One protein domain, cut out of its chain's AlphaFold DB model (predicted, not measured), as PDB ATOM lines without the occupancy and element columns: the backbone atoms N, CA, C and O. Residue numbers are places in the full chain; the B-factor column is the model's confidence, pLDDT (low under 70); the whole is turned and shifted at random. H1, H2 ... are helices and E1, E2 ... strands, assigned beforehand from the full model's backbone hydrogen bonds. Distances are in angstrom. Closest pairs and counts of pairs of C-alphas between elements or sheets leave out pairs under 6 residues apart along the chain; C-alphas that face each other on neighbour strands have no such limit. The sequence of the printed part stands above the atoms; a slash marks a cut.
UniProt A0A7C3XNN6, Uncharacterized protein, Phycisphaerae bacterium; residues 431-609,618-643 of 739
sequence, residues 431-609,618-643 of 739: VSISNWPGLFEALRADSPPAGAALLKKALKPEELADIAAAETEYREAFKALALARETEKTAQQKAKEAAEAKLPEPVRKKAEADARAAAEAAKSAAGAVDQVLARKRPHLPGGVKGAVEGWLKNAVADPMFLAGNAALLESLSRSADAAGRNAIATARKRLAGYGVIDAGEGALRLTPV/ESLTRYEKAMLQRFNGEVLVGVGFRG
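AT A GLANCE: This is residues 431 to 609 and 618 to 643 of the 739 residues of an uncharacterized protein of Phycisphaerae bacterium (UniProt A0A7C3XNN6). A long helical hairpin, H3 and H4, forms an arm joined at one end to a head of shorter helices. In the head, H8 and H9 run side by side in opposite directions, H5 reaches from the base of the arm, at residues 543 to 546, to H9, which it touches with residues 555 to 557, and H1, H2, H6 and H7 fill in around them, while residues 594 to 609 form a long loop at the end of the head away from the arm. The printed part has 205 residues, with one short strand followed by nine named helices, in the order E1, H1 to H9; there is no sheet, and the class is mostly helix. The whole is loose, with a radius of gyration of the C-alphas of 22.4 A, and elongated, spanning 70 by 42 by 31 A, with the arm making much of the length.

IN THESE COORDINATES: The longest helix, H3, covers residues 461 to 500, 56.5 A from first to last C-alpha, beginning at C-alpha 461 at (9.262, 2.578, -42.323). It has a kink of 35 degrees near residue 474. H4, residues 505 to 534, is 42.9 A long. H5 holds residues 543 to 557 and measures 20.6 A. Before H3 come E1, residues 431 to 433, with C-alpha 431 at (9.238, -15.362, -25.839), then H1, residues 436 to 444, and H2, residues 450 to 458. After H5 come H6, residues 560 to 563, and H7, residues 566 to 575. H8, residues 578 to 593, is 22.0 A long. H9, residues 622 to 640, is 25.6 A long and ends at C-alpha 640 at (11.583, -17.443, -38.184).

HOW THE PARTS SIT: H3 and H4 form a helical hairpin and touch, with the closest C-alphas, Ala 491 and Ala 515, 4.6 A apart; they run opposite ways at a shallow tilt of 11 degrees. H5 touches H4, about perpendicular at 74 degrees, with the C-alphas of Ala 534 and Gly 543 closest at 4.6 A. With Val 544 alone H5 only just touches H3, with 3 pairs of C-alphas within 8 A, the closest being Ile 467 and Val 544 at 5.9 A. H1 also only just touches H3, with 3 such pairs, the closest being Phe 440 and Glu 471 at 6.7 A. The hub is H9, which touches H2, H5, H6, H7 and H8. It touches H5 at a steep tilt of 53 degrees, opposite ways, with the C-alphas of Val 556 and Asn 632 closest at 5.1 A. H8 and H9 touch at a shallow tilt of 8 degrees, opposite ways, with Gly 580 and Val 639 closest at 4.9 A between C-alphas. H7, H8 and H9 form an up and down bundle, each running against the one before it. H7 and H9 only just touch, with 3 pairs within 8 A, and only at their ends. H2 touches H9 where the C-alphas of Gly 451 and Gly 640 are 3.6 A apart. H4 and H9 are apart. E1 pairs with no named strand. Every O i to N i+4 pair is within hydrogen-bond range in H1, H2, H4, H5, H7, H8 and H9, and 33 of 36 in H3; H6 is too short for such a pair.

THE WHOLE: The two C-alphas farthest apart, those of Pro 504 and Glu 618, are 72.4 A apart. Residues 610 to 617 are not printed, and C-alphas 609 and 618 are 10.4 A apart across this cut, which lies in the link from H8 to H9. Of the links that are printed whole, H4 to H5 is short but not tight and the others are tight. The mean pLDDT of the printed part is 92.6, and residue 618 is the one residue under 70.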
ATOM      1  N   VAL A 431       8.343 -15.706 -24.734       93.44
ATOM      2  CA  VAL A 431       9.238 -15.362 -25.839       93.44
ATOM      3  C   VAL A 431      10.041 -14.109 -25.527       93.44
ATOM      4  O   VAL A 431       9.521 -13.151 -24.952       93.44
ATOM      5  N   SER A 432      11.309 -14.120 -25.928       93.81
ATOM      6  CA  SER A 432      12.244 -13.003 -25.754       93.81
ATOM      7  C   SER A 432      13.340 -13.038 -26.812       93.81
ATOM      8  O   SER A 432      13.665 -14.106 -27.338       93.81
ATOM      9  N   ILE A 433      13.956 -11.889 -27.091       95.69
ATOM     10  CA  ILE A 433      15.132 -11.823 -27.967       95.69
ATOM     11  C   ILE A 433      16.388 -12.082 -27.133       95.69
ATOM     12  O   ILE A 433      16.723 -11.312 -26.234       95.69
ATOM     13  N   SER A 434      17.089 -13.175 -27.432       93.81
ATOM     14  CA  SER A 434      18.316 -13.579 -26.735       93.81
ATOM     15  C   SER A 434      19.589 -13.117 -27.452       93.81
ATOM     16  O   SER A 434      20.641 -13.013 -26.823       93.81
ATOM     17  N   ASN A 435      19.501 -12.803 -28.748       94.94
ATOM     18  CA  ASN A 435      20.614 -12.351 -29.580       94.94
ATOM     19  C   ASN A 435      20.196 -11.147 -30.443       94.94
ATOM     20  O   ASN A 435      19.861 -11.265 -31.623       94.94
ATOM     21  N   TRP A 436      20.233  -9.965 -29.826       94.94
ATOM     22  CA  TRP A 436      19.977  -8.680 -30.484       94.94
ATOM     23  C   TRP A 436      20.933  -8.364 -31.650       94.94
ATOM     24  O   TRP A 436      20.425  -7.914 -32.676       94.94
ATOM     25  N   PRO A 437      22.259  -8.623 -31.581       93.88
ATOM     26  CA  PRO A 437      23.140  -8.453 -32.740       93.88
ATOM     27  C   PRO A 437      22.647  -9.224 -33.970       93.88
ATOM     28  O   PRO A 437      22.518  -8.647 -35.048       93.88
ATOM     29  N   GLY A 438      22.290 -10.500 -33.787       94.25
ATOM     30  CA  GLY A 438      21.761 -11.338 -34.864       94.25
ATOM     31  C   GLY A 438      20.426 -10.830 -35.414       94.25
ATOM     32  O   GLY A 438      20.202 -10.889 -36.623       94.25
ATOM     33  N   LEU A 439      19.554 -10.276 -34.561       95.69
ATOM     34  CA  LEU A 439      18.319  -9.633 -35.021       95.69
ATOM     35  C   LEU A 439      18.614  -8.437 -35.932       95.69
ATOM     36  O   LEU A 439      18.027  -8.330 -37.007       95.69
ATOM     37  N   PHE A 440      19.504  -7.539 -35.510       95.62
ATOM     38  CA  PHE A 440      19.848  -6.355 -36.293       95.62
ATOM     39  C   PHE A 440      20.478  -6.725 -37.641       95.62
ATOM     40  O   PHE A 440      20.111  -6.168 -38.674       95.62
ATOM     41  N   GLU A 441      21.374  -7.714 -37.663       93.94
ATOM     42  CA  GLU A 441      21.929  -8.254 -38.909       93.94
ATOM     43  C   GLU A 441      20.841  -8.805 -39.834       93.94
ATOM     44  O   GLU A 441      20.800  -8.452 -41.014       93.94
ATOM     45  N   ALA A 442      19.911  -9.595 -39.293       92.88
ATOM     46  CA  ALA A 442      18.786 -10.130 -40.051       92.88
ATOM     47  C   ALA A 442      17.872  -9.019 -40.603       92.88
ATOM     48  O   ALA A 442      17.367  -9.133 -41.720       92.88
ATOM     49  N   LEU A 443      17.688  -7.920 -39.863       93.75
ATOM     50  CA  LEU A 443      16.929  -6.751 -40.312       93.75
ATOM     51  C   LEU A 443      17.677  -5.896 -41.349       93.75
ATOM     52  O   LEU A 443      17.036  -5.165 -42.096       93.75
ATOM     53  N   ARG A 444      19.001  -5.992 -41.476       90.81
ATOM     54  CA  ARG A 444      19.747  -5.282 -42.533       90.81
ATOM     55  C   ARG A 444      19.879  -6.074 -43.827       90.81
ATOM     56  O   ARG A 444      20.085  -5.470 -44.868       90.81
ATOM     57  N   ALA A 445      19.747  -7.396 -43.772       90.50
ATOM     58  CA  ALA A 445      19.890  -8.244 -44.948       90.50
ATOM     59  C   ALA A 445      18.887  -7.877 -46.062       90.50
ATOM     60  O   ALA A 445      17.692  -7.687 -45.791       90.50
ATOM     61  N   ASP A 446      19.380  -7.845 -47.306       87.06
ATOM     62  CA  ASP A 446      18.576  -7.643 -48.523       87.06
ATOM     63  C   ASP A 446      17.566  -8.782 -48.717       87.06
ATOM     64  O   ASP A 446      16.430  -8.569 -49.131       87.06
ATOM     65  N   SER A 447      17.975 -10.002 -48.356       87.06
ATOM     66  CA  SER A 447      17.128 -11.196 -48.269       87.06
ATOM     67  C   SER A 447      17.053 -11.659 -46.810       87.06
ATOM     68  O   SER A 447      17.823 -12.531 -46.399       87.06
ATOM     69  N   PRO A 448      16.190 -11.037 -45.988       88.56
ATOM     70  CA  PRO A 448      16.109 -11.345 -44.567       88.56
ATOM     71  C   PRO A 448      15.576 -12.769 -44.328       88.56
ATOM     72  O   PRO A 448      14.698 -13.226 -45.069       88.56
ATOM     73  N   PRO A 449      16.028 -13.458 -43.261       86.75
ATOM     74  CA  PRO A 449      15.379 -14.674 -42.779       86.75
ATOM     75  C   PRO A 449      13.883 -14.448 -42.547       86.75
ATOM     76  O   PRO A 449      13.457 -13.339 -42.217       86.75
ATOM     77  N   ALA A 450      13.079 -15.505 -42.666       87.00
ATOM     78  CA  ALA A 450      11.624 -15.382 -42.712       87.00
ATOM     79  C   ALA A 450      11.016 -14.611 -41.522       87.00
ATOM     80  O   ALA A 450      10.122 -13.796 -41.728       87.00
ATOM     81  N   GLY A 451      11.514 -14.785 -40.291       88.44
ATOM     82  CA  GLY A 451      11.017 -14.022 -39.136       88.44
ATOM     83  C   GLY A 451      11.364 -12.535 -39.202       88.44
ATOM     84  O   GLY A 451      10.505 -11.695 -38.938       88.44
ATOM     85  N   ALA A 452      12.578 -12.189 -39.636       91.06
ATOM     86  CA  ALA A 452      12.963 -10.797 -39.863       91.06
ATOM     87  C   ALA A 452      12.156 -10.167 -41.011       91.06
ATOM     88  O   ALA A 452      11.765  -9.007 -40.910       91.06
ATOM     89  N   ALA A 453      11.836 -10.928 -42.063       91.81
ATOM     90  CA  ALA A 453      10.949 -10.478 -43.136       91.81
ATOM     91  C   ALA A 453       9.532 -10.163 -42.618       91.81
ATOM     92  O   ALA A 453       8.955  -9.134 -42.975       91.81
ATOM     93  N   LEU A 454       8.984 -11.017 -41.743       93.00
ATOM     94  CA  LEU A 454       7.676 -10.799 -41.115       93.00
ATOM     95  C   LEU A 454       7.669  -9.560 -40.226       93.00
ATOM     96  O   LEU A 454       6.761  -8.740 -40.335       93.00
ATOM     97  N   LEU A 455       8.698  -9.404 -39.393       94.19
ATOM     98  CA  LEU A 455       8.839  -8.243 -38.523       94.19
ATOM     99  C   LEU A 455       8.974  -6.950 -39.339       94.19
ATOM    100  O   LEU A 455       8.268  -5.987 -39.058       94.19
ATOM    101  N   LYS A 456       9.797  -6.940 -40.399       93.50
ATOM    102  CA  LYS A 456       9.901  -5.797 -41.326       93.50
ATOM    103  C   LYS A 456       8.560  -5.420 -41.940       93.50
ATOM    104  O   LYS A 456       8.275  -4.240 -42.073       93.50
ATOM    105  N   LYS A 457       7.753  -6.409 -42.331       92.94
ATOM    106  CA  LYS A 457       6.430  -6.172 -42.926       92.94
ATOM    107  C   LYS A 457       5.424  -5.622 -41.909       92.94
ATOM    108  O   LYS A 457       4.495  -4.925 -42.302       92.94
ATOM    109  N   ALA A 458       5.575  -5.975 -40.636       92.69
ATOM    110  CA  ALA A 458       4.681  -5.539 -39.570       92.69
ATOM    111  C   ALA A 458       5.013  -4.142 -39.025       92.69
ATOM    112  O   ALA A 458       4.122  -3.477 -38.501       92.69
ATOM    113  N   LEU A 459       6.273  -3.717 -39.136       93.44
ATOM    114  CA  LEU A 459       6.740  -2.408 -38.696       93.44
ATOM    115  C   LEU A 459       6.623  -1.369 -39.811       93.44
ATOM    116  O   LEU A 459       6.803  -1.663 -40.994       93.44
ATOM    117  N   LYS A 460       6.362  -0.125 -39.423       94.75
ATOM    118  CA  LYS A 460       6.336   1.010 -40.343       94.75
ATOM    119  C   LYS A 460       7.758   1.433 -40.741       94.75
ATOM    120  O   LYS A 460       8.702   1.205 -39.979       94.75
ATOM    121  N   PRO A 461       7.946   2.091 -41.899       94.44
ATOM    122  CA  PRO A 461       9.262   2.578 -42.323       94.44
ATOM    123  C   PRO A 461       9.958   3.467 -41.280       94.44
ATOM    124  O   PRO A 461      11.157   3.323 -41.049       94.44
ATOM    125  N   GLU A 462       9.209   4.342 -40.609       95.50
ATOM    126  CA  GLU A 462       9.714   5.217 -39.548       95.50
ATOM    127  C   GLU A 462      10.156   4.454 -38.285       95.50
ATOM    128  O   GLU A 462      11.156   4.805 -37.659       95.50
ATOM    129  N   GLU A 463       9.476   3.356 -37.952       95.25
ATOM    130  CA  GLU A 463       9.846   2.471 -36.844       95.25
ATOM    131  C   GLU A 463      11.133   1.705 -37.171       95.25
ATOM    132  O   GLU A 463      12.022   1.587 -36.329       95.25
ATOM    133  N   LEU A 464      11.279   1.231 -38.414       94.19
ATOM    134  CA  LEU A 464      12.506   0.587 -38.890       94.19
ATOM    135  C   LEU A 464      13.703   1.548 -38.874       94.19
ATOM    136  O   LEU A 464      14.807   1.133 -38.516       94.19
ATOM    137  N   ALA A 465      13.491   2.823 -39.206       94.12
ATOM    138  CA  ALA A 465      14.521   3.853 -39.099       94.12
ATOM    139  C   ALA A 465      14.952   4.080 -37.638       94.12
ATOM    140  O   ALA A 465      16.152   4.121 -37.350       94.12
ATOM    141  N   ASP A 466      13.999   4.140 -36.701       95.19
ATOM    142  CA  ASP A 466      14.290   4.256 -35.266       95.19
ATOM    143  C   ASP A 466      15.059   3.032 -34.723       95.19
ATOM    144  O   ASP A 466      15.966   3.191 -33.898       95.19
ATOM    145  N   ILE A 467      14.748   1.818 -35.203       95.31
ATOM    146  CA  ILE A 467      15.487   0.585 -34.874       95.31
ATOM    147  C   ILE A 467      16.920   0.642 -35.419       95.31
ATOM    148  O   ILE A 467      17.860   0.327 -34.688       95.31
ATOM    149  N   ALA A 468      17.103   1.062 -36.673       92.75
ATOM    150  CA  ALA A 468      18.424   1.182 -37.289       92.75
ATOM    151  C   ALA A 468      19.306   2.218 -36.568       92.75
ATOM    152  O   ALA A 468      20.495   1.986 -36.346       92.75
ATOM    153  N   ALA A 469      18.724   3.336 -36.124       91.81
ATOM    154  CA  ALA A 469      19.429   4.311 -35.298       91.81
ATOM    155  C   ALA A 469      19.878   3.700 -33.955       91.81
ATOM    156  O   ALA A 469      21.017   3.901 -33.528       91.81
ATOM    157  N   ALA A 470      19.016   2.900 -33.317       93.94
ATOM    158  CA  ALA A 470      19.337   2.226 -32.060       93.94
ATOM    159  C   ALA A 470      20.455   1.191 -32.182       93.94
ATOM    160  O   ALA A 470      21.216   1.014 -31.234       93.94
ATOM    161  N   GLU A 471      20.564   0.514 -33.326       94.50
ATOM    162  CA  GLU A 471      21.618  -0.468 -33.581       94.50
ATOM    163  C   GLU A 471      23.013   0.147 -33.410       94.50
ATOM    164  O   GLU A 471      23.901  -0.484 -32.834       94.50
ATOM    165  N   THR A 472      23.210   1.383 -33.880       89.62
ATOM    166  CA  THR A 472      24.504   2.075 -33.783       89.62
ATOM    167  C   THR A 472      24.919   2.256 -32.323       89.62
ATOM    168  O   THR A 472      26.001   1.820 -31.931       89.62
ATOM    169  N   GLU A 473      24.024   2.802 -31.499       92.81
ATOM    170  CA  GLU A 473      24.233   2.973 -30.054       92.81
ATOM    171  C   GLU A 473      24.402   1.617 -29.346       92.81
ATOM    172  O   GLU A 473      25.245   1.446 -28.462       92.81
ATOM    173  N   TYR A 474      23.614   0.620 -29.758       95.12
ATOM    174  CA  TYR A 474      23.640  -0.720 -29.187       95.12
ATOM    175  C   TYR A 474      24.992  -1.395 -29.416       95.12
ATOM    176  O   TYR A 474      25.529  -2.006 -28.498       95.12
ATOM    177  N   ARG A 475      25.569  -1.277 -30.617       92.69
ATOM    178  CA  ARG A 475      26.870  -1.879 -30.953       92.69
ATOM    179  C   ARG A 475      27.983  -1.375 -30.042       92.69
ATOM    180  O   ARG A 475      28.839  -2.167 -29.654       92.69
ATOM    181  N   GLU A 476      27.982  -0.091 -29.702       92.06
ATOM    182  CA  GLU A 476      28.968   0.488 -28.785       92.06
ATOM    183  C   GLU A 476      28.791  -0.058 -27.366       92.06
ATOM    184  O   GLU A 476      29.739  -0.603 -26.792       92.06
ATOM    185  N   ALA A 477      27.565  -0.014 -26.838       93.88
ATOM    186  CA  ALA A 477      27.253  -0.548 -25.512       93.88
ATOM    187  C   ALA A 477      27.539  -2.060 -25.412       93.88
ATOM    188  O   ALA A 477      28.085  -2.538 -24.417       93.88
ATOM    189  N   PHE A 478      27.229  -2.820 -26.463       93.88
ATOM    190  CA  PHE A 478      27.443  -4.262 -26.517       93.88
ATOM    191  C   PHE A 478      28.929  -4.633 -26.581       93.88
ATOM    192  O   PHE A 478      29.349  -5.578 -25.913       93.88
ATOM    193  N   LYS A 479      29.754  -3.870 -27.315       94.06
ATOM    194  CA  LYS A 479      31.220  -4.033 -27.293       94.06
ATOM    195  C   LYS A 479      31.789  -3.793 -25.895       94.06
ATOM    196  O   LYS A 479      32.613  -4.581 -25.433       94.06
ATOM    197  N   ALA A 480      31.324  -2.748 -25.207       93.56
ATOM    198  CA  ALA A 480      31.733  -2.470 -23.830       93.56
ATOM    199  C   ALA A 480      31.332  -3.609 -22.875       93.56
ATOM    200  O   ALA A 480      32.145  -4.043 -22.058       93.56
ATOM    201  N   LEU A 481      30.119  -4.155 -23.023       95.25
ATOM    202  CA  LEU A 481      29.665  -5.319 -22.259       95.25
ATOM    203  C   LEU A 481      30.522  -6.565 -22.521       95.25
ATOM    204  O   LEU A 481      30.872  -7.270 -21.575       95.25
ATOM    205  N   ALA A 482      30.868  -6.844 -23.780       93.88
ATOM    206  CA  ALA A 482      31.708  -7.987 -24.129       93.88
ATOM    207  C   ALA A 482      33.082  -7.908 -23.441       93.88
ATOM    208  O   ALA A 482      33.496  -8.869 -22.790       93.88
ATOM    209  N   LEU A 483      33.731  -6.739 -23.494       94.94
ATOM    210  CA  LEU A 483      35.008  -6.492 -22.819       94.94
ATOM    211  C   LEU A 483      34.890  -6.621 -21.288       94.94
ATOM    212  O   LEU A 483      35.747  -7.222 -20.634       94.94
ATOM    213  N   ALA A 484      33.811  -6.089 -20.706       94.69
ATOM    214  CA  ALA A 484      33.571  -6.172 -19.269       94.69
ATOM    215  C   ALA A 484      33.358  -7.622 -18.796       94.69
ATOM    216  O   ALA A 484      33.915  -8.013 -17.772       94.69
ATOM    217  N   ARG A 485      32.629  -8.447 -19.561       95.44
ATOM    218  CA  ARG A 485      32.437  -9.879 -19.259       95.44
ATOM    219  C   ARG A 485      33.718 -10.698 -19.391       95.44
ATOM    220  O   ARG A 485      33.941 -11.615 -18.603       95.44
ATOM    221  N   GLU A 486      34.571 -10.389 -20.364       95.06
ATOM    222  CA  GLU A 486      35.880 -11.041 -20.487       95.06
ATOM    223  C   GLU A 486      36.784 -10.709 -19.288       95.06
ATOM    224  O   GLU A 486      37.429 -11.594 -18.710       95.06
ATOM    225  N   THR A 487      36.754  -9.446 -18.856       95.12
ATOM    226  CA  THR A 487      37.450  -8.982 -17.650       95.12
ATOM    227  C   THR A 487      36.917  -9.685 -16.399       95.12
ATOM    228  O   THR A 487      37.704 -10.199 -15.604       95.12
ATOM    229  N   GLU A 488      35.592  -9.777 -16.247       96.00
ATOM    230  CA  GLU A 488      34.924 -10.501 -15.159       96.00
ATOM    231  C   GLU A 488      35.349 -11.969 -15.110       96.00
ATOM    232  O   GLU A 488      35.803 -12.440 -14.067       96.00
ATOM    233  N   LYS A 489      35.266 -12.686 -16.237       95.44
ATOM    234  CA  LYS A 489      35.659 -14.098 -16.326       95.44
ATOM    235  C   LYS A 489      37.113 -14.299 -15.901       95.44
ATOM    236  O   LYS A 489      37.418 -15.218 -15.143       95.44
ATOM    237  N   THR A 490      38.004 -13.424 -16.361       95.62
ATOM    238  CA  THR A 490      39.429 -13.470 -16.009       95.62
ATOM    239  C   THR A 490      39.647 -13.215 -14.515       95.62
ATOM    240  O   THR A 490      40.436 -13.913 -13.879       95.62
ATOM    241  N   ALA A 491      38.940 -12.247 -13.929       93.75
ATOM    242  CA  ALA A 491      39.047 -11.924 -12.508       93.75
ATOM    243  C   ALA A 491      38.466 -13.032 -11.609       93.75
ATOM    244  O   ALA A 491      39.092 -13.408 -10.619       93.75
ATOM    245  N   GLN A 492      37.324 -13.618 -11.984       93.56
ATOM    246  CA  GLN A 492      36.727 -14.766 -11.290       93.56
ATOM    247  C   GLN A 492      37.644 -15.991 -11.325       93.56
ATOM    248  O   GLN A 492      37.825 -16.649 -10.300       93.56
ATOM    249  N   GLN A 493      38.262 -16.274 -12.476       94.00
ATOM    250  CA  GLN A 493      39.215 -17.372 -12.607       94.00
ATOM    251  C   GLN A 493      40.434 -17.158 -11.698       94.00
ATOM    252  O   GLN A 493      40.790 -18.061 -10.944       94.00
ATOM    253  N   LYS A 494      41.007 -15.946 -11.669       93.50
ATOM    254  CA  LYS A 494      42.106 -15.602 -10.749       93.50
ATOM    255  C   LYS A 494      41.710 -15.731  -9.276       93.50
ATOM    256  O   LYS A 494      42.509 -16.205  -8.474       93.50
ATOM    257  N   ALA A 495      40.492 -15.331  -8.904       91.38
ATOM    258  CA  ALA A 495      39.989 -15.483  -7.537       91.38
ATOM    259  C   ALA A 495      39.824 -16.959  -7.148       91.38
ATOM    260  O   ALA A 495      40.216 -17.359  -6.049       91.38
ATOM    261  N   LYS A 496      39.306 -17.782  -8.067       92.94
ATOM    262  CA  LYS A 496      39.185 -19.231  -7.888       92.94
ATOM    263  C   LYS A 496      40.555 -19.894  -7.733       92.94
ATOM    264  O   LYS A 496      40.764 -20.613  -6.762       92.94
ATOM    265  N   GLU A 497      41.500 -19.590  -8.619       92.81
ATOM    266  CA  GLU A 497      42.879 -20.091  -8.551       92.81
ATOM    267  C   GLU A 497      43.575 -19.668  -7.250       92.81
ATOM    268  O   GLU A 497      44.221 -20.488  -6.601       92.81
ATOM    269  N   ALA A 498      43.394 -18.419  -6.805       89.44
ATOM    270  CA  ALA A 498      43.952 -17.934  -5.543       89.44
ATOM    271  C   ALA A 498      43.377 -18.663  -4.313       89.44
ATOM    272  O   ALA A 498      44.100 -18.892  -3.335       89.44
ATOM    273  N   ALA A 499      42.091 -19.026  -4.350       87.69
ATOM    274  CA  ALA A 499      41.434 -19.798  -3.301       87.69
ATOM    275  C   ALA A 499      41.887 -21.270  -3.298       87.69
ATOM    276  O   ALA A 499      42.216 -21.803  -2.236       87.69
ATOM    277  N   GLU A 500      41.961 -21.905  -4.470       91.50
ATOM    278  CA  GLU A 500      42.394 -23.299  -4.640       91.50
ATOM    279  C   GLU A 500      43.876 -23.490  -4.282       91.50
ATOM    280  O   GLU A 500      44.224 -24.436  -3.574       91.50
ATOM    281  N   ALA A 501      44.738 -22.546  -4.670       90.69
ATOM    282  CA  ALA A 501      46.163 -22.544  -4.336       90.69
ATOM    283  C   ALA A 501      46.463 -22.114  -2.887       90.69
ATOM    284  O   ALA A 501      47.629 -22.074  -2.491       90.69
ATOM    285  N   LYS A 502      45.437 -21.782  -2.084       88.75
ATOM    286  CA  LYS A 502      45.566 -21.313  -0.691       88.75
ATOM    287  C   LYS A 502      46.579 -20.168  -0.533       88.75
ATOM    288  O   LYS A 502      47.359 -20.150   0.420       88.75
ATOM    289  N   LEU A 503      46.565 -19.207  -1.462       87.50
ATOM    290  CA  LEU A 503      47.459 -18.046  -1.417       87.50
ATOM    291  C   LEU A 503      47.254 -17.219  -0.129       87.50
ATOM    292  O   LEU A 503      46.182 -17.299   0.485       87.50
ATOM    293  N   PRO A 504      48.244 -16.395   0.279       92.19
ATOM    294  CA  PRO A 504      48.132 -15.544   1.462       92.19
ATOM    295  C   PRO A 504      46.847 -14.705   1.471       92.19
ATOM    296  O   PRO A 504      46.417 -14.190   0.436       92.19
ATOM    297  N   GLU A 505      46.248 -14.527   2.652       87.50
ATOM    298  CA  GLU A 505      44.948 -13.858   2.822       87.50
ATOM    299  C   GLU A 505      44.838 -12.473   2.144       87.50
ATOM    300  O   GLU A 505      43.808 -12.221   1.513       87.50
ATOM    301  N   PRO A 506      45.868 -11.597   2.154       91.38
ATOM    302  CA  PRO A 506      45.816 -10.324   1.429       91.38
ATOM    303  C   PRO A 506      45.661 -10.487  -0.091       91.38
ATOM    304  O   PRO A 506      44.979  -9.692  -0.735       91.38
ATOM    305  N   VAL A 507      46.263 -11.531  -0.669       88.50
ATOM    306  CA  VAL A 507      46.199 -11.831  -2.109       88.50
ATOM    307  C   VAL A 507      44.817 -12.361  -2.479       88.50
ATOM    308  O   VAL A 507      44.236 -11.921  -3.469       88.50
ATOM    309  N   ARG A 508      44.253 -13.246  -1.647       89.94
ATOM    310  CA  ARG A 508      42.890 -13.766  -1.826       89.94
ATOM    311  C   ARG A 508      41.837 -12.667  -1.723       89.94
ATOM    312  O   ARG A 508      41.020 -12.541  -2.628       89.94
ATOM    313  N   LYS A 509      41.908 -11.820  -0.688       92.00
ATOM    314  CA  LYS A 509      40.982 -10.684  -0.522       92.00
ATOM    315  C   LYS A 509      41.058  -9.702  -1.690       92.00
ATOM    316  O   LYS A 509      40.024  -9.204  -2.123       92.00
ATOM    317  N   LYS A 510      42.256  -9.447  -2.226       94.19
ATOM    318  CA  LYS A 510      42.425  -8.610  -3.421       94.19
ATOM    319  C   LYS A 510      41.798  -9.255  -4.662       94.19
ATOM    320  O   LYS A 510      41.040  -8.589  -5.351       94.19
ATOM    321  N   ALA A 511      42.051 -10.540  -4.913       91.12
ATOM    322  CA  ALA A 511      41.474 -11.244  -6.060       91.12
ATOM    323  C   ALA A 511      39.936 -11.331  -5.984       91.12
ATOM    324  O   ALA A 511      39.257 -11.131  -6.989       91.12
ATOM    325  N   GLU A 512      39.378 -11.561  -4.791       91.50
ATOM    326  CA  GLU A 512      37.931 -11.515  -4.540       91.50
ATOM    327  C   GLU A 512      37.353 -10.106  -4.768       91.50
ATOM    328  O   GLU A 512      36.291  -9.965  -5.377       91.50
ATOM    329  N   ALA A 513      38.054  -9.053  -4.327       94.06
ATOM    330  CA  ALA A 513      37.647  -7.667  -4.555       94.06
ATOM    331  C   ALA A 513      37.690  -7.279  -6.043       94.06
ATOM    332  O   ALA A 513      36.732  -6.684  -6.535       94.06
ATOM    333  N   ASP A 514      38.743  -7.666  -6.768       94.00
ATOM    334  CA  ASP A 514      38.885  -7.434  -8.209       94.00
ATOM    335  C   ASP A 514      37.790  -8.178  -8.997       94.00
ATOM    336  O   ASP A 514      37.173  -7.604  -9.895       94.00
ATOM    337  N   ALA A 515      37.477  -9.426  -8.621       94.06
ATOM    338  CA  ALA A 515      36.370 -10.185  -9.205       94.06
ATOM    339  C   ALA A 515      35.013  -9.517  -8.951       94.06
ATOM    340  O   ALA A 515      34.186  -9.428  -9.859       94.06
ATOM    341  N   ARG A 516      34.790  -8.992  -7.739       95.56
ATOM    342  CA  ARG A 516      33.569  -8.249  -7.400       95.56
ATOM    343  C   ARG A 516      33.456  -6.939  -8.184       95.56
ATOM    344  O   ARG A 516      32.373  -6.625  -8.669       95.56
ATOM    345  N   ALA A 517      34.550  -6.191  -8.323       95.31
ATOM    346  CA  ALA A 517      34.580  -4.953  -9.099       95.31
ATOM    347  C   ALA A 517      34.319  -5.213 -10.591       95.31
ATOM    348  O   ALA A 517      33.523  -4.507 -11.211       95.31
ATOM    349  N   ALA A 518      34.928  -6.262 -11.154       94.44
ATOM    350  CA  ALA A 518      34.703  -6.660 -12.539       94.44
ATOM    351  C   ALA A 518      33.257  -7.133 -12.783       94.44
ATOM    352  O   ALA A 518      32.664  -6.772 -13.798       94.44
ATOM    353  N   ALA A 519      32.658  -7.860 -11.832       94.38
ATOM    354  CA  ALA A 519      31.248  -8.248 -11.895       94.38
ATOM    355  C   ALA A 519      30.303  -7.030 -11.864       94.38
ATOM    356  O   ALA A 519      29.351  -6.965 -12.642       94.38
ATOM    357  N   GLU A 520      30.576  -6.027 -11.022       95.12
ATOM    358  CA  GLU A 520      29.770  -4.797 -10.990       95.12
ATOM    359  C   GLU A 520      29.925  -3.981 -12.285       95.12
ATOM    360  O   GLU A 520      28.941  -3.458 -12.808       95.12
ATOM    361  N   ALA A 521      31.131  -3.928 -12.865       94.25
ATOM    362  CA  ALA A 521      31.362  -3.294 -14.163       94.25
ATOM    363  C   ALA A 521      30.604  -4.007 -15.299       94.25
ATOM    364  O   ALA A 521      29.951  -3.346 -16.108       94.25
ATOM    365  N   ALA A 522      30.623  -5.344 -15.335       94.31
ATOM    366  CA  ALA A 522      29.863  -6.135 -16.303       94.31
ATOM    367  C   ALA A 522      28.346  -5.941 -16.146       94.31
ATOM    368  O   ALA A 522      27.633  -5.787 -17.139       94.31
ATOM    369  N   LYS A 523      27.851  -5.876 -14.906       94.75
ATOM    370  CA  LYS A 523      26.449  -5.570 -14.597       94.75
ATOM    371  C   LYS A 523      26.050  -4.163 -15.048       94.75
ATOM    372  O   LYS A 523      24.997  -4.002 -15.659       94.75
ATOM    373  N   SER A 524      26.889  -3.160 -14.789       93.94
ATOM    374  CA  SER A 524      26.667  -1.782 -15.244       93.94
ATOM    375  C   SER A 524      26.627  -1.696 -16.775       93.94
ATOM    376  O   SER A 524      25.690  -1.132 -17.343       93.94
ATOM    377  N   ALA A 525      27.573  -2.349 -17.460       94.00
ATOM    378  CA  ALA A 525      27.594  -2.423 -18.920       94.00
ATOM    379  C   ALA A 525      26.359  -3.146 -19.489       94.00
ATOM    380  O   ALA A 525      25.813  -2.726 -20.509       94.00
ATOM    381  N   ALA A 526      25.864  -4.192 -18.817       92.12
ATOM    382  CA  ALA A 526      24.624  -4.864 -19.203       92.12
ATOM    383  C   ALA A 526      23.412  -3.931 -19.050       92.12
ATOM    384  O   ALA A 526      22.590  -3.839 -19.959       92.12
ATOM    385  N   GLY A 527      23.356  -3.167 -17.954       93.75
ATOM    386  CA  GLY A 527      22.339  -2.138 -17.746       93.75
ATOM    387  C   GLY A 527      22.358  -1.052 -18.826       93.75
ATOM    388  O   GLY A 527      21.297  -0.628 -19.276       93.75
ATOM    389  N   ALA A 528      23.538  -0.641 -19.300       93.94
ATOM    390  CA  ALA A 528      23.660   0.316 -20.403       93.94
ATOM    391  C   ALA A 528      23.089  -0.239 -21.722       93.94
ATOM    392  O   ALA A 528      22.381   0.473 -22.434       93.94
ATOM    393  N   VAL A 529      23.334  -1.519 -22.024       94.25
ATOM    394  CA  VAL A 529      22.737  -2.200 -23.185       94.25
ATOM    395  C   VAL A 529      21.208  -2.213 -23.090       94.25
ATOM    396  O   VAL A 529      20.527  -1.823 -24.042       94.25
ATOM    397  N   ASP A 530      20.659  -2.604 -21.938       92.81
ATOM    398  CA  ASP A 530      19.209  -2.613 -21.720       92.81
ATOM    399  C   ASP A 530      18.602  -1.206 -21.830       92.81
ATOM    400  O   ASP A 530      17.533  -1.039 -22.419       92.81
ATOM    401  N   GLN A 531      19.296  -0.176 -21.335       94.88
ATOM    402  CA  GLN A 531      18.861   1.217 -21.466       94.88
ATOM    403  C   GLN A 531      18.784   1.670 -22.924       94.88
ATOM    404  O   GLN A 531      17.830   2.361 -23.277       94.88
ATOM    405  N   VAL A 532      19.742   1.293 -23.777       95.69
ATOM    406  CA  VAL A 532      19.686   1.615 -25.214       95.69
ATOM    407  C   VAL A 532      18.449   0.988 -25.857       95.69
ATOM    408  O   VAL A 532      17.732   1.657 -26.602       95.69
ATOM    409  N   LEU A 533      18.163  -0.276 -25.535       95.69
ATOM    410  CA  LEU A 533      17.030  -1.006 -26.097       95.69
ATOM    411  C   LEU A 533      15.666  -0.524 -25.570       95.69
ATOM    412  O   LEU A 533      14.681  -0.551 -26.311       95.69
ATOM    413  N   ALA A 534      15.595  -0.095 -24.308       95.31
ATOM    414  CA  ALA A 534      14.378   0.402 -23.659       95.31
ATOM    415  C   ALA A 534      14.125   1.904 -23.889       95.31
ATOM    416  O   ALA A 534      13.049   2.410 -23.566       95.31
ATOM    417  N   ARG A 535      15.108   2.636 -24.431       96.06
ATOM    418  CA  ARG A 535      15.007   4.074 -24.696       96.06
ATOM    419  C   ARG A 535      13.837   4.362 -25.633       96.06
ATOM    420  O   ARG A 535      13.783   3.834 -26.742       96.06
ATOM    421  N   LYS A 536      12.933   5.243 -25.199       96.06
ATOM    422  CA  LYS A 536      11.821   5.730 -26.023       96.06
ATOM    423  C   LYS A 536      12.359   6.479 -27.241       96.06
ATOM    424  O   LYS A 536      13.282   7.282 -27.107       96.06
ATOM    425  N   ARG A 537      11.766   6.230 -28.404       94.62
ATOM    426  CA  ARG A 537      12.078   6.907 -29.674       94.62
ATOM    427  C   ARG A 537      10.796   7.489 -30.274       94.62
ATOM    428  O   ARG A 537       9.720   7.058 -29.851       94.62
ATOM    429  N   PRO A 538      10.881   8.455 -31.207       94.25
ATOM    430  CA  PRO A 538       9.715   9.167 -31.729       94.25
ATOM    431  C   PRO A 538       8.571   8.252 -32.182       94.25
ATOM    432  O   PRO A 538       7.417   8.530 -31.865       94.25
ATOM    433  N   HIS A 539       8.892   7.128 -32.826       95.62
ATOM    434  CA  HIS A 539       7.907   6.166 -33.324       95.62
ATOM    435  C   HIS A 539       7.871   4.869 -32.502       95.62
ATOM    436  O   HIS A 539       7.030   4.012 -32.742       95.62
ATOM    437  N   LEU A 540       8.732   4.734 -31.484       94.81
ATOM    438  CA  LEU A 540       8.809   3.569 -30.594       94.81
ATOM    439  C   LEU A 540       8.676   4.012 -29.125       94.81
ATOM    440  O   LEU A 540       9.675   4.091 -28.397       94.81
ATOM    441  N   PRO A 541       7.453   4.290 -28.637       91.44
ATOM    442  CA  PRO A 541       7.229   4.791 -27.277       91.44
ATOM    443  C   PRO A 541       7.580   3.776 -26.174       91.44
ATOM    444  O   PRO A 541       7.770   4.170 -25.023       91.44
ATOM    445  N   GLY A 542       7.688   2.487 -26.520       90.75
ATOM    446  CA  GLY A 542       8.200   1.411 -25.658       90.75
ATOM    447  C   GLY A 542       9.672   1.043 -25.907       90.75
ATOM    448  O   GLY A 542      10.146   0.045 -25.365       90.75
ATOM    449  N   GLY A 543      10.378   1.804 -26.748       95.88
ATOM    450  CA  GLY A 543      11.724   1.485 -27.224       95.88
ATOM    451  C   GLY A 543      11.770   0.304 -28.198       95.88
ATOM    452  O   GLY A 543      10.756  -0.334 -28.494       95.88
ATOM    453  N   VAL A 544      12.970   0.001 -28.700       96.38
ATOM    454  CA  VAL A 544      13.201  -1.097 -29.657       96.38
ATOM    455  C   VAL A 544      12.819  -2.443 -29.052       96.38
ATOM    456  O   VAL A 544      12.143  -3.238 -29.705       96.38
ATOM    457  N   LYS A 545      13.179  -2.683 -27.783       95.38
ATOM    458  CA  LYS A 545      12.809  -3.919 -27.083       95.38
ATOM    459  C   LYS A 545      11.301  -4.091 -26.991       95.38
ATOM    460  O   LYS A 545      10.793  -5.146 -27.359       95.38
ATOM    461  N   GLY A 546      10.594  -3.050 -26.549       94.62
ATOM    462  CA  GLY A 546       9.142  -3.084 -26.405       94.62
ATOM    463  C   GLY A 546       8.424  -3.346 -27.727       94.62
ATOM    464  O   GLY A 546       7.490  -4.141 -27.756       94.62
ATOM    465  N   ALA A 547       8.884  -2.744 -28.825       95.19
ATOM    466  CA  ALA A 547       8.278  -2.942 -30.138       95.19
ATOM    467  C   ALA A 547       8.503  -4.357 -30.692       95.19
ATOM    468  O   ALA A 547       7.546  -5.030 -31.075       95.19
ATOM    469  N   VAL A 548       9.749  -4.841 -30.684       95.25
ATOM    470  CA  VAL A 548      10.091  -6.164 -31.232       95.25
ATOM    471  C   VAL A 548       9.508  -7.290 -30.381       95.25
ATOM    472  O   VAL A 548       8.842  -8.184 -30.905       95.25
ATOM    473  N   GLU A 549       9.740  -7.267 -29.064       95.44
ATOM    474  CA  GLU A 549       9.210  -8.307 -28.178       95.44
ATOM    475  C   GLU A 549       7.688  -8.212 -28.061       95.44
ATOM    476  O   GLU A 549       7.034  -9.242 -27.940       95.44
ATOM    477  N   GLY A 550       7.111  -7.008 -28.141       95.12
ATOM    478  CA  GLY A 550       5.664  -6.808 -28.189       95.12
ATOM    479  C   GLY A 550       5.035  -7.446 -29.424       95.12
ATOM    480  O   GLY A 550       4.074  -8.203 -29.295       95.12
ATOM    481  N   TRP A 551       5.614  -7.229 -30.610       95.62
ATOM    482  CA  TRP A 551       5.160  -7.891 -31.834       95.62
ATOM    483  C   TRP A 551       5.255  -9.416 -31.725       95.62
ATOM    484  O   TRP A 551       4.278 -10.111 -32.007       95.62
ATOM    485  N   LEU A 552       6.398  -9.942 -31.264       95.38
ATOM    486  CA  LEU A 552       6.600 -11.389 -31.147       95.38
ATOM    487  C   LEU A 552       5.612 -12.009 -30.150       95.38
ATOM    488  O   LEU A 552       5.021 -13.047 -30.440       95.38
ATOM    489  N   LYS A 553       5.387 -11.358 -29.002       95.62
ATOM    490  CA  LYS A 553       4.387 -11.783 -28.011       95.62
ATOM    491  C   LYS A 553       2.981 -11.795 -28.604       95.62
ATOM    492  O   LYS A 553       2.273 -12.775 -28.407       95.62
ATOM    493  N   ASN A 554       2.598 -10.770 -29.364       96.00
ATOM    494  CA  ASN A 554       1.279 -10.699 -29.998       96.00
ATOM    495  C   ASN A 554       1.090 -11.791 -31.062       96.00
ATOM    496  O   ASN A 554       0.060 -12.459 -31.066       96.00
ATOM    497  N   ALA A 555       2.096 -12.025 -31.909       95.38
ATOM    498  CA  ALA A 555       2.061 -13.086 -32.918       95.38
ATOM    499  C   ALA A 555       1.959 -14.486 -32.287       95.38
ATOM    500  O   ALA A 555       1.263 -15.361 -32.794       95.38
ATOM    501  N   VAL A 556       2.632 -14.703 -31.154       96.19
ATOM    502  CA  VAL A 556       2.526 -15.955 -30.393       96.19
ATOM    503  C   VAL A 556       1.172 -16.080 -29.699       96.19
ATOM    504  O   VAL A 556       0.617 -17.173 -29.680       96.19
ATOM    505  N   ALA A 557       0.636 -14.991 -29.145       95.25
ATOM    506  CA  ALA A 557      -0.617 -14.982 -28.393       95.25
ATOM    507  C   ALA A 557      -1.870 -15.153 -29.268       95.25
ATOM    508  O   ALA A 557      -2.890 -15.629 -28.765       95.25
ATOM    509  N   ASP A 558      -1.810 -14.795 -30.551       94.94
ATOM    510  CA  ASP A 558      -2.913 -14.985 -31.493       94.94
ATOM    511  C   ASP A 558      -3.016 -16.462 -31.935       94.94
ATOM    512  O   ASP A 558      -2.185 -16.925 -32.719       94.94
ATOM    513  N   PRO A 559      -4.031 -17.229 -31.484       93.38
ATOM    514  CA  PRO A 559      -4.163 -18.646 -31.832       93.38
ATOM    515  C   PRO A 559      -4.330 -18.883 -33.342       93.38
ATOM    516  O   PRO A 559      -3.991 -19.965 -33.821       93.38
ATOM    517  N   MET A 560      -4.796 -17.884 -34.097       92.75
ATOM    518  CA  MET A 560      -5.024 -17.995 -35.536       92.75
ATOM    519  C   MET A 560      -3.853 -17.492 -36.383       92.75
ATOM    520  O   MET A 560      -3.897 -17.639 -37.603       92.75
ATOM    521  N   PHE A 561      -2.766 -17.007 -35.771       93.75
ATOM    522  CA  PHE A 561      -1.634 -16.423 -36.495       93.75
ATOM    523  C   PHE A 561      -1.057 -17.346 -37.587       93.75
ATOM    524  O   PHE A 561      -0.931 -16.936 -38.742       93.75
ATOM    525  N   LEU A 562      -0.735 -18.606 -37.253       93.06
ATOM    526  CA  LEU A 562      -0.323 -19.616 -38.244       93.06
ATOM    527  C   LEU A 562      -1.486 -20.492 -38.718       93.06
ATOM    528  O   LEU A 562      -1.511 -20.876 -39.887       93.06
ATOM    529  N   ALA A 563      -2.442 -20.812 -37.841       90.50
ATOM    530  CA  ALA A 563      -3.562 -21.691 -38.189       90.50
ATOM    531  C   ALA A 563      -4.467 -21.092 -39.276       90.50
ATOM    532  O   ALA A 563      -4.890 -21.807 -40.180       90.50
ATOM    533  N   GLY A 564      -4.685 -19.778 -39.245       89.25
ATOM    534  CA  GLY A 564      -5.438 -19.036 -40.254       89.25
ATOM    535  C   GLY A 564      -4.605 -18.609 -41.467       89.25
ATOM    536  O   GLY A 564      -5.145 -18.001 -42.388       89.25
ATOM    537  N   ASN A 565      -3.300 -18.909 -41.502       90.38
ATOM    538  CA  ASN A 565      -2.392 -18.435 -42.547       90.38
ATOM    539  C   ASN A 565      -1.528 -19.566 -43.124       90.38
ATOM    540  O   ASN A 565      -0.312 -19.640 -42.922       90.38
ATOM    541  N   ALA A 566      -2.169 -20.453 -43.890       89.25
ATOM    542  CA  ALA A 566      -1.510 -21.597 -44.519       89.25
ATOM    543  C   ALA A 566      -0.336 -21.193 -45.432       89.25
ATOM    544  O   ALA A 566       0.708 -21.842 -45.406       89.25
ATOM    545  N   ALA A 567      -0.477 -20.096 -46.186       90.62
ATOM    546  CA  ALA A 567       0.577 -19.589 -47.065       90.62
ATOM    547  C   ALA A 567       1.825 -19.159 -46.279       90.62
ATOM    548  O   ALA A 567       2.952 -19.428 -46.698       90.62
ATOM    549  N   LEU A 568       1.640 -18.534 -45.112       91.00
ATOM    550  CA  LEU A 568       2.743 -18.182 -44.227       91.00
ATOM    551  C   LEU A 568       3.444 -19.425 -43.672       91.00
ATOM    552  O   LEU A 568       4.671 -19.506 -43.725       91.00
ATOM    553  N   LEU A 569       2.688 -20.403 -43.166       91.12
ATOM    554  CA  LEU A 569       3.263 -21.642 -42.639       91.12
ATOM    555  C   LEU A 569       4.037 -22.414 -43.719       91.12
ATOM    556  O   LEU A 569       5.125 -22.933 -43.456       91.12
ATOM    557  N   GLU A 570       3.512 -22.454 -44.941       90.19
ATOM    558  CA  GLU A 570       4.190 -23.062 -46.082       90.19
ATOM    559  C   GLU A 570       5.471 -22.299 -46.445       90.19
ATOM    560  O   GLU A 570       6.528 -22.912 -46.605       90.19
ATOM    561  N   SER A 571       5.414 -20.965 -46.499       89.25
ATOM    562  CA  SER A 571       6.589 -20.121 -46.736       89.25
ATOM    563  C   SER A 571       7.677 -20.354 -45.683       89.25
ATOM    564  O   SER A 571       8.847 -20.517 -46.032       89.25
ATOM    565  N   LEU A 572       7.303 -20.416 -44.400       90.69
ATOM    566  CA  LEU A 572       8.224 -20.723 -43.305       90.69
ATOM    567  C   LEU A 572       8.842 -22.112 -43.490       90.69
ATOM    568  O   LEU A 572      10.063 -22.245 -43.443       90.69
ATOM    569  N   SER A 573       8.021 -23.119 -43.790       89.50
ATOM    570  CA  SER A 573       8.468 -24.499 -44.014       89.50
ATOM    571  C   SER A 573       9.465 -24.617 -45.169       89.50
ATOM    572  O   SER A 573      10.478 -25.301 -45.030       89.50
ATOM    573  N   ARG A 574       9.215 -23.924 -46.291       88.94
ATOM    574  CA  ARG A 574      10.110 -23.905 -47.462       88.94
ATOM    575  C   ARG A 574      11.439 -23.208 -47.163       88.94
ATOM    576  O   ARG A 574      12.472 -23.642 -47.660       88.94
ATOM    577  N   SER A 575      11.416 -22.153 -46.347       86.62
ATOM    578  CA  SER A 575      12.621 -21.407 -45.952       86.62
ATOM    579  C   SER A 575      13.442 -22.076 -44.842       86.62
ATOM    580  O   SER A 575      14.583 -21.686 -44.603       86.62
ATOM    581  N   ALA A 576      12.872 -23.060 -44.139       89.88
ATOM    582  CA  ALA A 576      13.494 -23.678 -42.977       89.88
ATOM    583  C   ALA A 576      14.662 -24.596 -43.363       89.88
ATOM    584  O   ALA A 576      14.568 -25.370 -44.315       89.88
ATOM    585  N   ASP A 577      15.727 -24.589 -42.558       90.06
ATOM    586  CA  ASP A 577      16.772 -25.615 -42.593       90.06
ATOM    587  C   ASP A 577      16.246 -26.975 -42.069       90.06
ATOM    588  O   ASP A 577      15.081 -27.120 -41.686       90.06
ATOM    589  N   ALA A 578      17.089 -28.013 -42.055       90.75
ATOM    590  CA  ALA A 578      16.677 -29.346 -41.600       90.75
ATOM    591  C   ALA A 578      16.146 -29.350 -40.154       90.75
ATOM    592  O   ALA A 578      15.168 -30.035 -39.847       90.75
ATOM    593  N   ALA A 579      16.758 -28.562 -39.273       88.81
ATOM    594  CA  ALA A 579      16.368 -28.489 -37.873       88.81
ATOM    595  C   ALA A 579      15.068 -27.693 -37.671       88.81
ATOM    596  O   ALA A 579      14.246 -28.073 -36.841       88.81
ATOM    597  N   GLY A 580      14.846 -26.634 -38.449       90.06
ATOM    598  CA  GLY A 580      13.603 -25.872 -38.484       90.06
ATOM    599  C   GLY A 580      12.435 -26.694 -39.030       90.06
ATOM    600  O   GLY A 580      11.361 -26.706 -38.430       90.06
ATOM    601  N   ARG A 581      12.655 -27.478 -40.097       91.44
ATOM    602  CA  ARG A 581      11.653 -28.441 -40.592       91.44
ATOM    603  C   ARG A 581      11.298 -29.479 -39.527       91.44
ATOM    604  O   ARG A 581      10.120 -29.763 -39.322       91.44
ATOM    605  N   ASN A 582      12.293 -29.990 -38.798       90.75
ATOM    606  CA  ASN A 582      12.057 -30.904 -37.681       90.75
ATOM    607  C   ASN A 582      11.281 -30.241 -36.526       90.75
ATOM    608  O   ASN A 582      10.417 -30.879 -35.925       90.75
ATOM    609  N   ALA A 583      11.545 -28.963 -36.231       90.50
ATOM    610  CA  ALA A 583      10.798 -28.207 -35.226       90.50
ATOM    611  C   ALA A 583       9.316 -28.066 -35.614       90.50
ATOM    612  O   ALA A 583       8.452 -28.383 -34.798       90.50
ATOM    613  N   ILE A 584       9.020 -27.698 -36.869       93.25
ATOM    614  CA  ILE A 584       7.644 -27.641 -37.395       93.25
ATOM    615  C   ILE A 584       6.972 -29.014 -37.302       93.25
ATOM    616  O   ILE A 584       5.865 -29.120 -36.772       93.25
ATOM    617  N   ALA A 585       7.635 -30.073 -37.779       93.19
ATOM    618  CA  ALA A 585       7.089 -31.428 -37.751       93.19
ATOM    619  C   ALA A 585       6.790 -31.896 -36.317       93.19
ATOM    620  O   ALA A 585       5.726 -32.454 -36.055       93.19
ATOM    621  N   THR A 586       7.689 -31.611 -35.370       93.06
ATOM    622  CA  THR A 586       7.511 -31.948 -33.949       93.06
ATOM    623  C   THR A 586       6.350 -31.174 -33.325       93.06
ATOM    624  O   THR A 586       5.518 -31.770 -32.638       93.06
ATOM    625  N   ALA A 587       6.258 -29.865 -33.579       94.19
ATOM    626  CA  ALA A 587       5.180 -29.020 -33.073       94.19
ATOM    627  C   ALA A 587       3.815 -29.455 -33.637       94.19
ATOM    628  O   ALA A 587       2.850 -29.609 -32.886       94.19
ATOM    629  N   ARG A 588       3.753 -29.750 -34.945       95.06
ATOM    630  CA  ARG A 588       2.553 -30.262 -35.624       95.06
ATOM    631  C   ARG A 588       2.133 -31.619 -35.073       95.06
ATOM    632  O   ARG A 588       0.974 -31.793 -34.710       95.06
ATOM    633  N   LYS A 589       3.079 -32.558 -34.948       94.81
ATOM    634  CA  LYS A 589       2.823 -33.881 -34.362       94.81
ATOM    635  C   LYS A 589       2.242 -33.755 -32.957       94.81
ATOM    636  O   LYS A 589       1.331 -34.501 -32.625       94.81
ATOM    637  N   ARG A 590       2.720 -32.800 -32.152       94.31
ATOM    638  CA  ARG A 590       2.175 -32.567 -30.810       94.31
ATOM    639  C   ARG A 590       0.744 -32.032 -30.840       94.31
ATOM    640  O   ARG A 590      -0.080 -32.525 -30.080       94.31
ATOM    641  N   LEU A 591       0.432 -31.062 -31.705       95.00
ATOM    642  CA  LEU A 591      -0.945 -30.568 -31.859       95.00
ATOM    643  C   LEU A 591      -1.906 -31.682 -32.293       95.00
ATOM    644  O   LEU A 591      -2.981 -31.820 -31.710       95.00
ATOM    645  N   ALA A 592      -1.501 -32.495 -33.274       95.31
ATOM    646  CA  ALA A 592      -2.280 -33.644 -33.730       95.31
ATOM    647  C   ALA A 592      -2.419 -34.700 -32.622       95.31
ATOM    648  O   ALA A 592      -3.504 -35.221 -32.381       95.31
ATOM    649  N   GLY A 593      -1.339 -34.951 -31.879       95.19
ATOM    650  CA  GLY A 593      -1.317 -35.851 -30.729       95.19
ATOM    651  C   GLY A 593      -2.175 -35.388 -29.551       95.19
ATOM    652  O   GLY A 593      -2.531 -36.220 -28.726       95.19
ATOM    653  N   TYR A 594      -2.535 -34.100 -29.486       96.25
ATOM    654  CA  TYR A 594      -3.546 -33.552 -28.573       96.25
ATOM    655  C   TYR A 594      -4.945 -33.439 -29.198       96.25
ATOM    656  O   TYR A 594      -5.857 -32.946 -28.540       96.25
ATOM    657  N   GLY A 595      -5.135 -33.856 -30.453       95.00
ATOM    658  CA  GLY A 595      -6.415 -33.756 -31.156       95.00
ATOM    659  C   GLY A 595      -6.878 -32.315 -31.395       95.00
ATOM    660  O   GLY A 595      -8.077 -32.053 -31.372       95.00
ATOM    661  N   VAL A 596      -5.950 -31.359 -31.522       94.62
ATOM    662  CA  VAL A 596      -6.263 -29.948 -31.846       94.62
ATOM    663  C   VAL A 596      -6.354 -29.741 -33.362       94.62
ATOM    664  O   VAL A 596      -7.073 -28.862 -33.835       94.62
ATOM    665  N   ILE A 597      -5.621 -30.561 -34.116       93.75
ATOM    666  CA  ILE A 597      -5.624 -30.608 -35.580       93.75
ATOM    667  C   ILE A 597      -5.701 -32.060 -36.055       93.75
ATOM    668  O   ILE A 597      -5.371 -32.978 -35.298       93.75
ATOM    669  N   ASP A 598      -6.041 -32.265 -37.326       91.44
ATOM    670  CA  ASP A 598      -5.824 -33.561 -37.967       91.44
ATOM    671  C   ASP A 598      -4.326 -33.870 -38.191       91.44
ATOM    672  O   ASP A 598      -3.451 -33.001 -38.146       91.44
ATOM    673  N   ALA A 599      -4.015 -35.146 -38.423       88.19
ATOM    674  CA  ALA A 599      -2.650 -35.603 -38.686       88.19
ATOM    675  C   ALA A 599      -2.190 -35.359 -40.141       88.19
ATOM    676  O   ALA A 599      -1.147 -35.878 -40.538       88.19
ATOM    677  N   GLY A 600      -2.962 -34.618 -40.947       84.12
ATOM    678  CA  GLY A 600      -2.647 -34.350 -42.348       84.12
ATOM    679  C   GLY A 600      -1.430 -33.443 -42.517       84.12
ATOM    680  O   GLY A 600      -0.966 -32.823 -41.560       84.12
ATOM    681  N   GLU A 601      -0.923 -33.340 -43.748       79.25
ATOM    682  CA  GLU A 601       0.131 -32.393 -44.143       79.25
ATOM    683  C   GLU A 601      -0.451 -31.084 -44.719       79.25
ATOM    684  O   GLU A 601      -1.652 -30.963 -44.958       79.25
ATOM    685  N   GLY A 602       0.389 -30.064 -44.933       81.00
ATOM    686  CA  GLY A 602      -0.037 -28.771 -45.492       81.00
ATOM    687  C   GLY A 602      -0.710 -27.847 -44.470       81.00
ATOM    688  O   GLY A 602      -0.191 -27.688 -43.364       81.00
ATOM    689  N   ALA A 603      -1.838 -27.230 -44.830       84.69
ATOM    690  CA  ALA A 603      -2.588 -26.328 -43.949       84.69
ATOM    691  C   ALA A 603      -3.003 -27.012 -42.633       84.69
ATOM    692  O   ALA A 603      -3.248 -28.220 -42.606       84.69
ATOM    693  N   LEU A 604      -3.087 -26.245 -41.542       90.94
ATOM    694  CA  LEU A 604      -3.583 -26.757 -40.266       90.94
ATOM    695  C   LEU A 604      -5.106 -26.870 -40.327       90.94
ATOM    696  O   LEU A 604      -5.807 -25.866 -40.396       90.94
ATOM    697  N   ARG A 605      -5.618 -28.098 -40.296       91.00
ATOM    698  CA  ARG A 605      -7.055 -28.369 -40.221       91.00
ATOM    699  C   ARG A 605      -7.430 -28.567 -38.763       91.00
ATOM    700  O   ARG A 605      -7.128 -29.609 -38.187       91.00
ATOM    701  N   LEU A 606      -8.016 -27.532 -38.167       91.31
ATOM    702  CA  LEU A 606      -8.435 -27.545 -36.768       91.31
ATOM    703  C   LEU A 606      -9.546 -28.579 -36.548       91.31
ATOM    704  O   LEU A 606     -10.415 -28.758 -37.400       91.31
ATOM    705  N   THR A 607      -9.552 -29.198 -35.370       90.94
ATOM    706  CA  THR A 607     -10.607 -30.118 -34.916       90.94
ATOM    707  C   THR A 607     -11.219 -29.622 -33.598       90.94
ATOM    708  O   THR A 607     -11.016 -30.264 -32.566       90.94
ATOM    709  N   PRO A 608     -11.921 -28.465 -33.590       89.69
ATOM    710  CA  PRO A 608     -12.399 -27.850 -32.356       89.69
ATOM    711  C   PRO A 608     -13.430 -28.733 -31.662       89.69
ATOM    712  O   PRO A 608     -14.407 -29.161 -32.278       89.69
ATOM    713  N   VAL A 609     -13.267 -28.946 -30.359       88.81
ATOM    714  CA  VAL A 609     -14.190 -29.795 -29.585       88.81
ATOM    715  C   VAL A 609     -15.593 -29.192 -29.472       88.81
ATOM    716  O   VAL A 609     -16.573 -29.922 -29.347       88.81
ATOM    717  N   GLU A 618     -15.837 -19.814 -34.788       60.34
ATOM    718  CA  GLU A 618     -14.749 -20.399 -34.001       60.34
ATOM    719  C   GLU A 618     -15.105 -20.438 -32.511       60.34
ATOM    720  O   GLU A 618     -15.132 -19.414 -31.828       60.34
ATOM    721  N   SER A 619     -15.278 -21.633 -31.958       75.44
ATOM    722  CA  SER A 619     -15.300 -21.826 -30.511       75.44
ATOM    723  C   SER A 619     -14.142 -22.726 -30.096       75.44
ATOM    724  O   SER A 619     -14.344 -23.805 -29.555       75.44
ATOM    725  N   LEU A 620     -12.904 -22.308 -30.376       89.88
ATOM    726  CA  LEU A 620     -11.742 -22.972 -29.785       89.88
ATOM    727  C   LEU A 620     -11.814 -22.859 -28.260       89.88
ATOM    728  O   LEU A 620     -12.060 -21.771 -27.716       89.88
ATOM    729  N   THR A 621     -11.560 -23.962 -27.569       93.38
ATOM    730  CA  THR A 621     -11.457 -23.961 -26.111       93.38
ATOM    731  C   THR A 621     -10.231 -23.173 -25.647       93.38
ATOM    732  O   THR A 621      -9.309 -22.874 -26.413       93.38
ATOM    733  N   ARG A 622     -10.176 -22.833 -24.353       93.50
ATOM    734  CA  ARG A 622      -9.002 -22.159 -23.779       93.50
ATOM    735  C   ARG A 622      -7.736 -23.020 -23.907       93.50
ATOM    736  O   ARG A 622      -6.665 -22.469 -24.147       93.50
ATOM    737  N   TYR A 623      -7.848 -24.346 -23.792       95.62
ATOM    738  CA  TYR A 623      -6.705 -25.244 -23.969       95.62
ATOM    739  C   TYR A 623      -6.253 -25.326 -25.431       95.62
ATOM    740  O   TYR A 623      -5.058 -25.206 -25.698       95.62
ATOM    741  N   GLU A 624      -7.183 -25.449 -26.385       95.75
ATOM    742  CA  GLU A 624      -6.870 -25.443 -27.822       95.75
ATOM    743  C   GLU A 624      -6.136 -24.162 -28.227       95.75
ATOM    744  O   GLU A 624      -5.082 -24.227 -28.864       95.75
ATOM    745  N   LYS A 625      -6.626 -23.000 -27.771       95.38
ATOM    746  CA  LYS A 625      -5.955 -21.708 -27.979       95.38
ATOM    747  C   LYS A 625      -4.534 -21.717 -27.425       95.38
ATOM    748  O   LYS A 625      -3.606 -21.327 -28.125       95.38
ATOM    749  N   ALA A 626      -4.338 -22.206 -26.203       95.94
ATOM    750  CA  ALA A 626      -3.020 -22.257 -25.575       95.94
ATOM    751  C   ALA A 626      -2.041 -23.187 -26.316       95.94
ATOM    752  O   ALA A 626      -0.856 -22.878 -26.448       95.94
ATOM    753  N   MET A 627      -2.530 -24.313 -26.846       96.81
ATOM    754  CA  MET A 627      -1.717 -25.220 -27.657       96.81
ATOM    755  C   MET A 627      -1.337 -24.598 -29.007       96.81
ATOM    756  O   MET A 627      -0.187 -24.734 -29.427       96.81
ATOM    757  N   LEU A 628      -2.245 -23.859 -29.651       96.69
ATOM    758  CA  LEU A 628      -1.939 -23.099 -30.868       96.69
ATOM    759  C   LEU A 628      -0.927 -21.976 -30.604       96.69
ATOM    760  O   LEU A 628       0.027 -21.823 -31.361       96.69
ATOM    761  N   GLN A 629      -1.048 -21.264 -29.482       96.81
ATOM    762  CA  GLN A 629      -0.054 -20.271 -29.062       96.81
ATOM    763  C   GLN A 629       1.328 -20.903 -28.861       96.81
ATOM    764  O   GLN A 629       2.344 -20.382 -29.322       96.81
ATOM    765  N   ARG A 630       1.384 -22.074 -28.212       96.81
ATOM    766  CA  ARG A 630       2.624 -22.848 -28.081       96.81
ATOM    767  C   ARG A 630       3.206 -23.214 -29.442       96.81
ATOM    768  O   ARG A 630       4.407 -23.042 -29.641       96.81
ATOM    769  N   PHE A 631       2.376 -23.691 -30.364       96.81
ATOM    770  CA  PHE A 631       2.794 -24.004 -31.728       96.81
ATOM    771  C   PHE A 631       3.368 -22.773 -32.442       96.81
ATOM    772  O   PHE A 631       4.451 -22.864 -33.019       96.81
ATOM    773  N   ASN A 632       2.713 -21.614 -32.339       96.81
ATOM    774  CA  ASN A 632       3.212 -20.363 -32.911       96.81
ATOM    775  C   ASN A 632       4.598 -20.010 -32.370       96.81
ATOM    776  O   ASN A 632       5.494 -19.719 -33.158       96.81
ATOM    777  N   GLY A 633       4.799 -20.082 -31.051       96.12
ATOM    778  CA  GLY A 633       6.100 -19.829 -30.425       96.12
ATOM    779  C   GLY A 633       7.194 -20.775 -30.920       96.12
ATOM    780  O   GLY A 633       8.272 -20.322 -31.309       96.12
ATOM    781  N   GLU A 634       6.901 -22.074 -30.984       95.38
ATOM    782  CA  GLU A 634       7.855 -23.091 -31.436       95.38
ATOM    783  C   GLU A 634       8.238 -22.921 -32.912       95.38
ATOM    784  O   GLU A 634       9.413 -23.049 -33.257       95.38
ATOM    785  N   VAL A 635       7.280 -22.594 -33.784       94.94
ATOM    786  CA  VAL A 635       7.539 -22.389 -35.216       94.94
ATOM    787  C   VAL A 635       8.223 -21.047 -35.473       94.94
ATOM    788  O   VAL A 635       9.236 -20.998 -36.176       94.94
ATOM    789  N   LEU A 636       7.724 -19.955 -34.885       93.75
ATOM    790  CA  LEU A 636       8.309 -18.625 -35.064       93.75
ATOM    791  C   LEU A 636       9.744 -18.576 -34.555       93.75
ATOM    792  O   LEU A 636      10.603 -18.047 -35.252       93.75
ATOM    793  N   VAL A 637      10.040 -19.155 -33.390       93.19
ATOM    794  CA  VAL A 637      11.410 -19.171 -32.862       93.19
ATOM    795  C   VAL A 637      12.263 -20.259 -33.512       93.19
ATOM    796  O   VAL A 637      13.423 -20.012 -33.830       93.19
ATOM    797  N   GLY A 638      11.712 -21.450 -33.758       91.19
ATOM    798  CA  GLY A 638      12.452 -22.570 -34.345       91.19
ATOM    799  C   GLY A 638      12.862 -22.355 -35.804       91.19
ATOM    800  O   GLY A 638      13.850 -22.953 -36.246       91.19
ATOM    801  N   VAL A 639      12.128 -21.498 -36.523       89.94
ATOM    802  CA  VAL A 639      12.333 -21.197 -37.948       89.94
ATOM    803  C   VAL A 639      12.542 -19.708 -38.194       89.94
ATOM    804  O   VAL A 639      13.594 -19.318 -38.688       89.94
ATOM    805  N   GLY A 640      11.563 -18.870 -37.846       86.12
ATOM    806  CA  GLY A 640      11.583 -17.443 -38.184       86.12
ATOM    807  C   GLY A 640      12.717 -16.660 -37.510       86.12
ATOM    808  O   GLY A 640      13.377 -15.855 -38.163       86.12
ATOM    809  N   PHE A 641      12.959 -16.923 -36.226       91.81
ATOM    810  CA  PHE A 641      13.930 -16.234 -35.368       91.81
ATOM    811  C   PHE A 641      14.977 -17.195 -34.792       91.81
ATOM    812  O   PHE A 641      15.445 -17.034 -33.660       91.81
ATOM    813  N   ARG A 642      15.343 -18.220 -35.565       89.94
ATOM    814  CA  ARG A 642      16.293 -19.254 -35.151       89.94
ATOM    815  C   ARG A 642      17.640 -18.633 -34.765       89.94
ATOM    816  O   ARG A 642      18.243 -17.913 -35.552       89.94
ATOM    817  N   GLY A 643      18.100 -18.896 -33.539       90.19
ATOM    818  CA  GLY A 643      19.347 -18.328 -33.000       90.19
ATOM    819  C   GLY A 643      19.277 -16.841 -32.616       90.19
ATOM    820  O   GLY A 643      20.283 -16.281 -32.182       90.19
TER     821      GLY A 643